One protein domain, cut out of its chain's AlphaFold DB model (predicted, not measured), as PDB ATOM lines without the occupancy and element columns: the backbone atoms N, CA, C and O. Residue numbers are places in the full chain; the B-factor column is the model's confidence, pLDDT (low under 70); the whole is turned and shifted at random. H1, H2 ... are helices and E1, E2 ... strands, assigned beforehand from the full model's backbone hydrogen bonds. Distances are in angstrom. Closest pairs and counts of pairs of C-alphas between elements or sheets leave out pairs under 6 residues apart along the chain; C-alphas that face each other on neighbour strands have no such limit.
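AT A GLANCE: This is residues 10 to 89 of the 98 residues of a protein of Amycolatopsis bartoniae (UniProt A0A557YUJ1). One long helix, H1, makes the long axis of an elongated, loose model; a small hairpin of two strands, E1 and E2, lies off its first end with a long loop, and H2 and H3 pack on its later and middle parts. After H1 the printed part folds back through H2, which crosses steeply over residues 47 to 58 of H1, and H3 then packs on residues 42 to 47; the hairpin tip, residues 12 to 17, and the link with the first residues of H2, residues 62 to 68, stick out. The printed part has 80 residues with two named strands and then three named helices, in the order E1, E2, H1, H2, H3; the two-strand sheet is antiparallel and the class is mostly helix. The radius of gyration of the C-alphas is 16.9 A, and the C-alphas span 49 by 29 by 27 A.

IN THESE COORDINATES: Strand E1 is residues 10 to 13, beginning at C-alpha 10 at (-76.674, -17.035, -0.012). Strand E2 is residues 16 to 20. Helix H1, residues 35 to 58, runs 34.3 A from C-alpha 35 at (-72.496, -21.988, -9.645) to C-alpha 58 at (-95.056, -20.955, -35.472). Helix H2, residues 67 to 80, is 20.0 A long. Helix H3, residues 82 to 88, is 10.1 A long and ends at C-alpha 88 at (-71.445, -18.666, -27.620).

HOW THE PARTS SIT: E1 and E2 form a hairpin, antiparallel at 144 degrees between their directions; N 11 and O 18 are 2.8 A apart and N 18 and O 11 are 3.0 A apart, both within hydrogen-bond range. The closest C-alphas of E2 and H1 are those of Val 20 and Pro 35, 6.6 A apart. E1 is apart from H1, H2 and H3, and E2 is apart from H2 and H3. H1 touches H2 with residues 47 to 58 alone, the closest C-alphas being those of Thr 50 and Val 77, 5.8 A apart. The two run opposite ways at a steep tilt of 54 degrees. H1 touches H3 with residues 42 to 47 alone, the closest C-alphas being those of Leu 43 and Val 83, 5.4 A apart. They also run opposite ways, at a steep tilt of 59 degrees. H2 and H3 are close but not clearly touching, about perpendicular at 88 degrees, with the C-alphas of Asp 78 and Leu 84 closest at 7.1 A. In H1 and H2 every O i to N i+4 pair is within hydrogen-bond range; in H3 1 of 3 is, beside 3 of 4 O i to N i+3 pairs.

THE WHOLE: The two C-alphas farthest apart, those of Ser 27 and Glu 66, are 49.6 A apart. The printed part has no cut. The link from E2 to H1, 14 residues, is long; that from H1 to H2, 8 residues, is short, and those from E1 to E2 and from H2 to H3 are tight. The mean pLDDT of the printed part is 93.6, and no printed residue is under 70.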
ATOM      1  N   TRP A  10     -75.369 -17.521   0.417       87.50
ATOM      2  CA  TRP A  10     -76.674 -17.035  -0.012       87.50
ATOM      3  C   TRP A  10     -76.499 -16.050  -1.164       87.50
ATOM      4  O   TRP A  10     -75.812 -15.036  -1.025       87.50
ATOM      5  N   SER A  11     -77.160 -16.327  -2.282       90.75
ATOM      6  CA  SER A  11     -77.287 -15.408  -3.408       90.75
ATOM      7  C   SER A  11     -78.689 -14.817  -3.430       90.75
ATOM      8  O   SER A  11     -79.675 -15.513  -3.188       90.75
ATOM      9  N   ARG A  12     -78.788 -13.517  -3.717       92.50
ATOM     10  CA  ARG A  12     -80.065 -12.811  -3.860       92.50
ATOM     11  C   ARG A  12     -80.153 -12.172  -5.241       92.50
ATOM     12  O   ARG A  12     -79.269 -11.413  -5.626       92.50
ATOM     13  N   VAL A  13     -81.240 -12.454  -5.956       93.25
ATOM     14  CA  VAL A  13     -81.562 -11.875  -7.266       93.25
ATOM     15  C   VAL A  13     -82.990 -11.338  -7.205       93.25
ATOM     16  O   VAL A  13     -83.949 -12.109  -7.123       93.25
ATOM     17  N   ARG A  14     -83.141 -10.007  -7.236       94.31
ATOM     18  CA  ARG A  14     -84.403  -9.327  -6.881       94.31
ATOM     19  C   ARG A  14     -84.884  -9.810  -5.498       94.31
ATOM     20  O   ARG A  14     -84.099  -9.812  -4.550       94.31
ATOM     21  N   ASP A  15     -86.129 -10.264  -5.392       96.25
ATOM     22  CA  ASP A  15     -86.724 -10.753  -4.142       96.25
ATOM     23  C   ASP A  15     -86.500 -12.253  -3.895       96.25
ATOM     24  O   ASP A  15     -86.912 -12.784  -2.864       96.25
ATOM     25  N   HIS A  16     -85.820 -12.948  -4.811       94.94
ATOM     26  CA  HIS A  16     -85.526 -14.371  -4.684       94.94
ATOM     27  C   HIS A  16     -84.160 -14.574  -4.028       94.94
ATOM     28  O   HIS A  16     -83.186 -13.909  -4.384       94.94
ATOM     29  N   ALA A  17     -84.086 -15.511  -3.087       93.50
ATOM     30  CA  ALA A  17     -82.841 -15.934  -2.463       93.50
ATOM     31  C   ALA A  17     -82.683 -17.449  -2.594       93.50
ATOM     32  O   ALA A  17     -83.666 -18.183  -2.493       93.50
ATOM     33  N   PHE A  18     -81.453 -17.897  -2.813       93.88
ATOM     34  CA  PHE A  18     -81.092 -19.309  -2.895       93.88
ATOM     35  C   PHE A  18     -79.683 -19.529  -2.336       93.88
ATOM     36  O   PHE A  18     -78.853 -18.615  -2.362       93.88
ATOM     37  N   SER A  19     -79.433 -20.724  -1.806       93.31
ATOM     38  CA  SER A  19     -78.098 -21.149  -1.377       93.31
ATOM     39  C   SER A  19     -77.280 -21.599  -2.584       93.31
ATOM     40  O   SER A  19     -77.826 -22.139  -3.540       93.31
ATOM     41  N   VAL A  20     -75.975 -21.370  -2.530       93.69
ATOM     42  CA  VAL A  20     -74.989 -21.851  -3.496       93.69
ATOM     43  C   VAL A  20     -73.916 -22.575  -2.709       93.69
ATOM     44  O   VAL A  20     -73.418 -22.032  -1.717       93.69
ATOM     45  N   ASP A  21     -73.583 -23.785  -3.135       93.44
ATOM     46  CA  ASP A  21     -72.632 -24.636  -2.434       93.44
ATOM     47  C   ASP A  21     -71.829 -25.480  -3.421       93.44
ATOM     48  O   ASP A  21     -72.310 -25.817  -4.495       93.44
ATOM     49  N   GLU A  22     -70.590 -25.784  -3.067       93.69
ATOM     50  CA  GLU A  22     -69.718 -26.632  -3.876       93.69
ATOM     51  C   GLU A  22     -69.836 -28.099  -3.420       93.69
ATOM     52  O   GLU A  22     -70.224 -28.374  -2.279       93.69
ATOM     53  N   PRO A  23     -69.483 -29.076  -4.269       92.06
ATOM     54  CA  PRO A  23     -69.447 -30.470  -3.848       92.06
ATOM     55  C   PRO A  23     -68.275 -30.716  -2.879       92.06
ATOM     56  O   PRO A  23     -67.290 -29.968  -2.849       92.06
ATOM     57  N   GLN A  24     -68.330 -31.807  -2.105       90.31
ATOM     58  CA  GLN A  24     -67.321 -32.107  -1.075       90.31
ATOM     59  C   GLN A  24     -65.870 -32.171  -1.603       90.31
ATOM     60  O   GLN A  24     -64.975 -31.691  -0.902       90.31
ATOM     61  N   PRO A  25     -65.582 -32.682  -2.824       93.19
ATOM     62  CA  PRO A  25     -64.229 -32.650  -3.391       93.19
ATOM     63  C   PRO A  25     -63.647 -31.240  -3.575       93.19
ATOM     64  O   PRO A  25     -62.429 -31.091  -3.640       93.19
ATOM     65  N   LEU A  26     -64.496 -30.209  -3.643       87.88
ATOM     66  CA  LEU A  26     -64.118 -28.796  -3.731       87.88
ATOM     67  C   LEU A  26     -64.311 -28.060  -2.394       87.88
ATOM     68  O   LEU A  26     -64.396 -26.837  -2.356       87.88
ATOM     69  N   SER A  27     -64.318 -28.803  -1.282       85.50
ATOM     70  CA  SER A  27     -64.477 -28.296   0.090       85.50
ATOM     71  C   SER A  27     -65.847 -27.689   0.426       85.50
ATOM     72  O   SER A  27     -65.971 -27.069   1.482       85.50
ATOM     73  N   GLY A  28     -66.871 -27.871  -0.413       88.44
ATOM     74  CA  GLY A  28     -68.243 -27.489  -0.069       88.44
ATOM     75  C   GLY A  28     -69.013 -28.600   0.652       88.44
ATOM     76  O   GLY A  28     -68.438 -29.621   1.046       88.44
ATOM     77  N   THR A  29     -70.308 -28.386   0.886       91.69
ATOM     78  CA  THR A  29     -71.159 -29.315   1.653       91.69
ATOM     79  C   THR A  29     -72.167 -30.100   0.818       91.69
ATOM     80  O   THR A  29     -72.818 -30.987   1.371       91.69
ATOM     81  N   ASP A  30     -72.239 -29.842  -0.490       91.88
ATOM     82  CA  ASP A  30     -73.177 -30.468  -1.429       91.88
ATOM     83  C   ASP A  30     -74.659 -30.360  -0.995       91.88
ATOM     84  O   ASP A  30     -75.471 -31.248  -1.255       91.88
ATOM     85  N   VAL A  31     -75.036 -29.291  -0.277       91.88
ATOM     86  CA  VAL A  31     -76.427 -29.078   0.192       91.88
ATOM     87  C   VAL A  31     -77.256 -28.196  -0.744       91.88
ATOM     88  O   VAL A  31     -78.464 -28.037  -0.551       91.88
ATOM     89  N   ALA A  32     -76.614 -27.604  -1.748       93.31
ATOM     90  CA  ALA A  32     -77.217 -26.773  -2.778       93.31
ATOM     91  C   ALA A  32     -76.424 -26.912  -4.081       93.31
ATOM     92  O   ALA A  32     -75.285 -27.368  -4.068       93.31
ATOM     93  N   ALA A  33     -77.027 -26.500  -5.198       95.56
ATOM     94  CA  ALA A  33     -76.342 -26.531  -6.481       95.56
ATOM     95  C   ALA A  33     -75.149 -25.562  -6.495       95.56
ATOM     96  O   ALA A  33     -75.198 -24.464  -5.923       95.56
ATOM     97  N   ASN A  34     -74.093 -25.954  -7.194       94.50
ATOM     98  CA  ASN A  34     -72.928 -25.102  -7.390       94.50
ATOM     99  C   ASN A  34     -73.186 -24.045  -8.485       94.50
ATOM    100  O   ASN A  34     -74.178 -24.117  -9.226       94.50
ATOM    101  N   PRO A  35     -72.319 -23.025  -8.629       93.75
ATOM    102  CA  PRO A  35     -72.496 -21.988  -9.645       93.75
ATOM    103  C   PRO A  35     -72.601 -22.526 -11.081       93.75
ATOM    104  O   PRO A  35     -73.369 -21.988 -11.881       93.75
ATOM    105  N   VAL A  36     -71.850 -23.580 -11.419       94.94
ATOM    106  CA  VAL A  36     -71.858 -24.184 -12.762       94.94
ATOM    107  C   VAL A  36     -73.196 -24.873 -13.028       94.94
ATOM    108  O   VAL A  36     -73.785 -24.695 -14.093       94.94
ATOM    109  N   GLU A  37     -73.725 -25.599 -12.049       96.38
ATOM    110  CA  GLU A  37     -75.035 -26.244 -12.118       96.38
ATOM    111  C   GLU A  37     -76.162 -25.222 -12.246       96.38
ATOM    112  O   GLU A  37     -77.048 -25.390 -13.086       96.38
ATOM    113  N   TYR A  38     -76.105 -24.115 -11.498       96.81
ATOM    114  CA  TYR A  38     -77.048 -23.011 -11.674       96.81
ATOM    115  C   TYR A  38     -76.961 -22.385 -13.071       96.81
ATOM    116  O   TYR A  38     -77.999 -22.077 -13.663       96.81
ATOM    117  N   ALA A  39     -75.760 -22.233 -13.637       95.75
ATOM    118  CA  ALA A  39     -75.590 -21.727 -14.999       95.75
ATOM    119  C   ALA A  39     -76.193 -22.681 -16.050       95.75
ATOM    120  O   ALA A  39     -76.880 -22.237 -16.973       95.75
ATOM    121  N   LEU A  40     -76.008 -23.995 -15.890       97.62
ATOM    122  CA  LEU A  40     -76.615 -25.005 -16.764       97.62
ATOM    123  C   LEU A  40     -78.143 -25.065 -16.604       97.62
ATOM    124  O   LEU A  40     -78.861 -25.165 -17.601       97.62
ATOM    125  N   ALA A  41     -78.658 -24.935 -15.381       97.56
ATOM    126  CA  ALA A  41     -80.092 -24.840 -15.120       97.56
ATOM    127  C   ALA A  41     -80.704 -23.575 -15.754       97.56
ATOM    128  O   ALA A  41     -81.792 -23.626 -16.338       97.56
ATOM    129  N   ALA A  42     -79.990 -22.445 -15.711       97.50
ATOM    130  CA  ALA A  42     -80.384 -21.221 -16.400       97.50
ATOM    131  C   ALA A  42     -80.420 -21.420 -17.927       97.50
ATOM    132  O   ALA A  42     -81.384 -21.010 -18.575       97.50
ATOM    133  N   LEU A  43     -79.428 -22.105 -18.506       97.81
ATOM    134  CA  LEU A  43     -79.412 -22.422 -19.936       97.81
ATOM    135  C   LEU A  43     -80.593 -23.314 -20.333       97.81
ATOM    136  O   LEU A  43     -81.314 -22.995 -21.280       97.81
ATOM    137  N   GLY A  44     -80.817 -24.406 -19.598       97.69
ATOM    138  CA  GLY A  44     -81.911 -25.339 -19.865       97.69
ATOM    139  C   GLY A  44     -83.285 -24.678 -19.759       97.69
ATOM    140  O   GLY A  44     -84.111 -24.812 -20.661       97.69
ATOM    141  N   SER A  45     -83.521 -23.900 -18.700       98.06
ATOM    142  CA  SER A  45     -84.792 -23.183 -18.522       98.06
ATOM    143  C   SER A  45     -85.015 -22.120 -19.601       98.06
ATOM    144  O   SER A  45     -86.107 -22.045 -20.167       98.06
ATOM    145  N   CYS A  46     -83.983 -21.355 -19.961       98.31
ATOM    146  CA  CYS A  46     -84.067 -20.366 -21.031       98.31
ATOM    147  C   CYS A  46     -84.378 -21.015 -22.386       98.31
ATOM    148  O   CYS A  46     -85.220 -20.508 -23.129       98.31
ATOM    149  N   GLN A  47     -83.754 -22.155 -22.697       97.94
ATOM    150  CA  GLN A  47     -84.061 -22.937 -23.895       97.94
ATOM    151  C   GLN A  47     -85.535 -23.348 -23.919       97.94
ATOM    152  O   GLN A  47     -86.227 -23.049 -24.888       97.94
ATOM    153  N   VAL A  48     -86.044 -23.955 -22.842       97.56
ATOM    154  CA  VAL A  48     -87.448 -24.392 -22.753       97.56
ATOM    155  C   VAL A  48     -88.418 -23.225 -22.951       97.56
ATOM    156  O   VAL A  48     -89.328 -23.328 -23.773       97.56
ATOM    157  N   ILE A  49     -88.207 -22.101 -22.260       97.94
ATOM    158  CA  ILE A  49     -89.057 -20.904 -22.387       97.94
ATOM    159  C   ILE A  49     -89.037 -20.376 -23.829       97.94
ATOM    160  O   ILE A  49     -90.082 -20.066 -24.404       97.94
ATOM    161  N   THR A  50     -87.854 -20.318 -24.443       97.62
ATOM    162  CA  THR A  50     -87.682 -19.815 -25.813       97.62
ATOM    163  C   THR A  50     -88.330 -20.755 -26.838       97.62
ATOM    164  O   THR A  50     -88.999 -20.284 -27.759       97.62
ATOM    165  N   TYR A  51     -88.212 -22.077 -26.651       97.19
ATOM    166  CA  TYR A  51     -88.922 -23.081 -27.453       97.19
ATOM    167  C   TYR A  51     -90.432 -22.909 -27.353       97.19
ATOM    168  O   TYR A  51     -91.096 -22.874 -28.382       97.19
ATOM    169  N   GLN A  52     -90.979 -22.769 -26.144       95.75
ATOM    170  CA  GLN A  52     -92.418 -22.578 -25.946       95.75
ATOM    171  C   GLN A  52     -92.920 -21.316 -26.657       95.75
ATOM    172  O   GLN A  52     -93.923 -21.372 -27.370       95.75
ATOM    173  N   PHE A  53     -92.193 -20.202 -26.531       96.62
ATOM    174  CA  PHE A  53     -92.526 -18.945 -27.200       96.62
ATOM    175  C   PHE A  53     -92.547 -19.082 -28.731       96.62
ATOM    176  O   PHE A  53     -93.535 -18.726 -29.380       96.62
ATOM    177  N   TRP A  54     -91.481 -19.623 -29.328       96.44
ATOM    178  CA  TRP A  54     -91.396 -19.751 -30.785       96.44
ATOM    179  C   TRP A  54     -92.307 -20.839 -31.341       96.44
ATOM    180  O   TRP A  54     -92.896 -20.646 -32.403       96.44
ATOM    181  N   ALA A  55     -92.495 -21.945 -30.622       95.44
ATOM    182  CA  ALA A  55     -93.433 -22.985 -31.019       95.44
ATOM    183  C   ALA A  55     -94.871 -22.452 -31.046       95.44
ATOM    184  O   ALA A  55     -95.609 -22.774 -31.978       95.44
ATOM    185  N   ALA A  56     -95.260 -21.596 -30.090       94.12
ATOM    186  CA  ALA A  56     -96.557 -20.918 -30.114       94.12
ATOM    187  C   ALA A  56     -96.699 -20.026 -31.353       94.12
ATOM    188  O   ALA A  56     -97.686 -20.112 -32.080       94.12
ATOM    189  N   LYS A  57     -95.675 -19.212 -31.633       93.31
ATOM    190  CA  LYS A  57     -95.664 -18.274 -32.762       93.31
ATOM    191  C   LYS A  57     -95.687 -18.964 -34.131       93.31
ATOM    192  O   LYS A  57     -96.238 -18.409 -35.076       93.31
ATOM    193  N   LEU A  58     -95.097 -20.155 -34.242       89.88
ATOM    194  CA  LEU A  58     -95.056 -20.955 -35.472       89.88
ATOM    195  C   LEU A  58     -96.214 -21.963 -35.596       89.88
ATOM    196  O   LEU A  58     -96.337 -22.622 -36.629       89.88
ATOM    197  N   GLY A  59     -97.045 -22.117 -34.559       90.06
ATOM    198  CA  GLY A  59     -98.117 -23.116 -34.535       90.06
ATOM    199  C   GLY A  59     -97.605 -24.563 -34.501       90.06
ATOM    200  O   GLY A  59     -98.175 -25.429 -35.158       90.06
ATOM    201  N   VAL A  60     -96.513 -24.825 -33.772       89.38
ATOM    202  CA  VAL A  60     -95.844 -26.144 -33.668       89.38
ATOM    203  C   VAL A  60     -96.155 -26.852 -32.331       89.38
ATOM    204  O   VAL A  60     -95.676 -27.949 -32.071       89.38
ATOM    205  N   LEU A  61     -96.991 -26.264 -31.467       79.62
ATOM    206  CA  LEU A  61     -97.265 -26.789 -30.117       79.62
ATOM    207  C   LEU A  61     -98.144 -28.050 -30.055       79.62
ATOM    208  O   LEU A  61     -98.132 -28.736 -29.038       79.62
ATOM    209  N   THR A  62     -98.951 -28.336 -31.078       79.12
ATOM    210  CA  THR A  62    -100.113 -29.235 -30.935       79.12
ATOM    211  C   THR A  62    -100.001 -30.565 -31.674       79.12
ATOM    212  O   THR A  62    -100.985 -31.298 -31.743       79.12
ATOM    213  N   GLY A  63     -98.845 -30.914 -32.238       77.38
ATOM    214  CA  GLY A  63     -98.717 -32.190 -32.932       77.38
ATOM    215  C   GLY A  63     -97.375 -32.415 -33.615       77.38
ATOM    216  O   GLY A  63     -96.495 -31.552 -33.558       77.38
ATOM    217  N   PRO A  64     -97.222 -33.583 -34.262       82.81
ATOM    218  CA  PRO A  64     -96.089 -33.833 -35.132       82.81
ATOM    219  C   PRO A  64     -96.096 -32.813 -36.273       82.81
ATOM    220  O   PRO A  64     -97.112 -32.599 -36.933       82.81
ATOM    221  N   ALA A  65     -94.955 -32.175 -36.488       88.00
ATOM    222  CA  ALA A  65     -94.696 -31.323 -37.635       88.00
ATOM    223  C   ALA A  65     -93.654 -31.978 -38.548       88.00
ATOM    224  O   ALA A  65     -92.918 -32.875 -38.133       88.00
ATOM    225  N   GLU A  66     -93.566 -31.503 -39.788       92.12
ATOM    226  CA  GLU A  66     -92.465 -31.873 -40.675       92.12
ATOM    227  C   GLU A  66     -91.114 -31.530 -40.038       92.12
ATOM    228  O   GLU A  66     -90.985 -30.516 -39.343       92.12
ATOM    229  N   ARG A  67     -90.086 -32.347 -40.303       92.31
ATOM    230  CA  ARG A  67     -88.731 -32.150 -39.754       92.31
ATOM    231  C   ARG A  67     -88.223 -30.721 -39.966       92.31
ATOM    232  O   ARG A  67     -87.705 -30.121 -39.031       92.31
ATOM    233  N   GLU A  68     -88.447 -30.164 -41.154       93.81
ATOM    234  CA  GLU A  68     -88.046 -28.800 -41.515       93.81
ATOM    235  C   GLU A  68     -88.627 -27.741 -40.562       93.81
ATOM    236  O   GLU A  68     -87.955 -26.772 -40.210       93.81
ATOM    237  N   ARG A  69     -89.856 -27.937 -40.065       94.00
ATOM    238  CA  ARG A  69     -90.461 -27.025 -39.083       94.00
ATOM    239  C   ARG A  69     -89.781 -27.111 -37.721       94.00
ATOM    240  O   ARG A  69     -89.618 -26.083 -37.067       94.00
ATOM    241  N   TYR A  70     -89.381 -28.306 -37.289       94.56
ATOM    242  CA  TYR A  70     -88.609 -28.461 -36.052       94.56
ATOM    243  C   TYR A  70     -87.205 -27.867 -36.178       94.56
ATOM    244  O   TYR A  70     -86.697 -27.291 -35.218       94.56
ATOM    245  N   GLU A  71     -86.601 -27.948 -37.361       95.50
ATOM    246  CA  GLU A  71     -85.315 -27.315 -37.655       95.50
ATOM    247  C   GLU A  71     -85.422 -25.781 -37.676       95.50
ATOM    248  O   GLU A  71     -84.588 -25.118 -37.059       95.50
ATOM    249  N   ASP A  72     -86.469 -25.201 -38.287       95.50
ATOM    250  CA  ASP A  72     -86.737 -23.752 -38.205       95.50
ATOM    251  C   ASP A  72     -86.970 -23.309 -36.755       95.50
ATOM    252  O   ASP A  72     -86.391 -22.318 -36.308       95.50
ATOM    253  N   LEU A  73     -87.761 -24.069 -35.989       96.38
ATOM    254  CA  LEU A  73     -87.983 -23.801 -34.571       96.38
ATOM    255  C   LEU A  73     -86.662 -23.801 -33.793       96.38
ATOM    256  O   LEU A  73     -86.374 -22.838 -33.084       96.38
ATOM    257  N   LYS A  74     -85.838 -24.844 -33.955       96.62
ATOM    258  CA  LYS A  74     -84.531 -24.927 -33.300       96.62
ATOM    259  C   LYS A  74     -83.633 -23.758 -33.690       96.62
ATOM    260  O   LYS A  74     -83.029 -23.159 -32.807       96.62
ATOM    261  N   ARG A  75     -83.545 -23.416 -34.979       97.31
ATOM    262  CA  ARG A  75     -82.732 -22.286 -35.452       97.31
ATOM    263  C   ARG A  75     -83.151 -20.989 -34.766       97.31
ATOM    264  O   ARG A  75     -82.306 -20.311 -34.193       97.31
ATOM    265  N   ARG A  76     -84.451 -20.683 -34.745       97.38
ATOM    266  CA  ARG A  76     -84.959 -19.470 -34.089       97.38
ATOM    267  C   ARG A  76     -84.681 -19.467 -32.594       97.38
ATOM    268  O   ARG A  76     -84.341 -18.424 -32.052       97.38
ATOM    269  N   VAL A  77     -84.804 -20.609 -31.924       97.75
ATOM    270  CA  VAL A  77     -84.470 -20.707 -30.500       97.75
ATOM    271  C   VAL A  77     -82.985 -20.459 -30.267       97.75
ATOM    272  O   VAL A  77     -82.635 -19.649 -29.415       97.75
ATOM    273  N   ASP A  78     -82.119 -21.109 -31.037       97.19
ATOM    274  CA  ASP A  78     -80.670 -20.952 -30.939       97.19
ATOM    275  C   ASP A  78     -80.222 -19.504 -31.220       97.19
ATOM    276  O   ASP A  78     -79.280 -19.032 -30.590       97.19
ATOM    277  N   GLU A  79     -80.893 -18.794 -32.130       96.88
ATOM    278  CA  GLU A  79     -80.619 -17.385 -32.460       96.88
ATOM    279  C   GLU A  79     -81.145 -16.390 -31.412       96.88
ATOM    280  O   GLU A  79     -80.634 -15.278 -31.322       96.88
ATOM    281  N   HIS A  80     -82.169 -16.757 -30.630       97.31
ATOM    282  CA  HIS A  80     -82.885 -15.820 -29.748       97.31
ATOM    283  C   HIS A  80     -82.829 -16.188 -28.260       97.31
ATOM    284  O   HIS A  80     -83.458 -15.512 -27.449       97.31
ATOM    285  N   CYS A  81     -82.122 -17.253 -27.880       97.81
ATOM    286  CA  CYS A  81     -81.962 -17.656 -26.487       97.81
ATOM    287  C   CYS A  81     -80.865 -16.804 -25.816       97.81
ATOM    288  O   CYS A  81     -79.681 -17.055 -26.053       97.81
ATOM    289  N   PRO A  82     -81.212 -15.834 -24.945       96.25
ATOM    290  CA  PRO A  82     -80.230 -14.917 -24.363       96.25
ATOM    291  C   PRO A  82     -79.202 -15.620 -23.477       96.25
ATOM    292  O   PRO A  82     -78.070 -15.171 -23.377       96.25
ATOM    293  N   VAL A  83     -79.560 -16.732 -22.829       96.69
ATOM    294  CA  VAL A  83     -78.586 -17.469 -22.013       96.69
ATOM    295  C   VAL A  83     -77.626 -18.263 -22.892       96.69
ATOM    296  O   VAL A  83     -76.447 -18.321 -22.573       96.69
ATOM    297  N   LEU A  84     -78.080 -18.832 -24.016       96.50
ATOM    298  CA  LEU A  84     -77.182 -19.503 -24.962       96.50
ATOM    299  C   LEU A  84     -76.155 -18.530 -25.550       96.50
ATOM    300  O   LEU A  84     -75.008 -18.917 -25.762       96.50
ATOM    301  N   ASP A  85     -76.562 -17.281 -25.773       95.19
ATOM    302  CA  ASP A  85     -75.682 -16.206 -26.229       95.19
ATOM    303  C   ASP A  85     -74.465 -16.031 -25.306       95.19
ATOM    304  O   ASP A  85     -73.338 -16.027 -25.795       95.19
ATOM    305  N   LEU A  86     -74.660 -16.052 -23.980       92.56
ATOM    306  CA  LEU A  86     -73.574 -15.953 -22.989       92.56
ATOM    307  C   LEU A  86     -72.503 -17.048 -23.135       92.56
ATOM    308  O   LEU A  86     -71.349 -16.827 -22.773       92.56
ATOM    309  N   PHE A  87     -72.873 -18.232 -23.640       90.50
ATOM    310  CA  PHE A  87     -71.945 -19.350 -23.853       90.50
ATOM    311  C   PHE A  87     -71.298 -19.343 -25.241       90.50
ATOM    312  O   PHE A  87     -70.241 -19.944 -25.423       90.50
ATOM    313  N   ARG A  88     -71.937 -18.716 -26.234       93.06
ATOM    314  CA  ARG A  88     -71.445 -18.666 -27.620       93.06
ATOM    315  C   ARG A  88     -70.618 -17.419 -27.901       93.06
ATOM    316  O   ARG A  88     -69.719 -17.478 -28.736       93.06
ATOM    317  N   ASN A  89     -70.906 -16.320 -27.208       92.88
ATOM    318  CA  ASN A  89     -70.308 -15.019 -27.448       92.88
ATOM    319  C   ASN A  89     -69.592 -14.510 -26.187       92.88
ATOM    320  O   ASN A  89     -70.193 -14.440 -25.113       92.88
TER     321      ASN A  89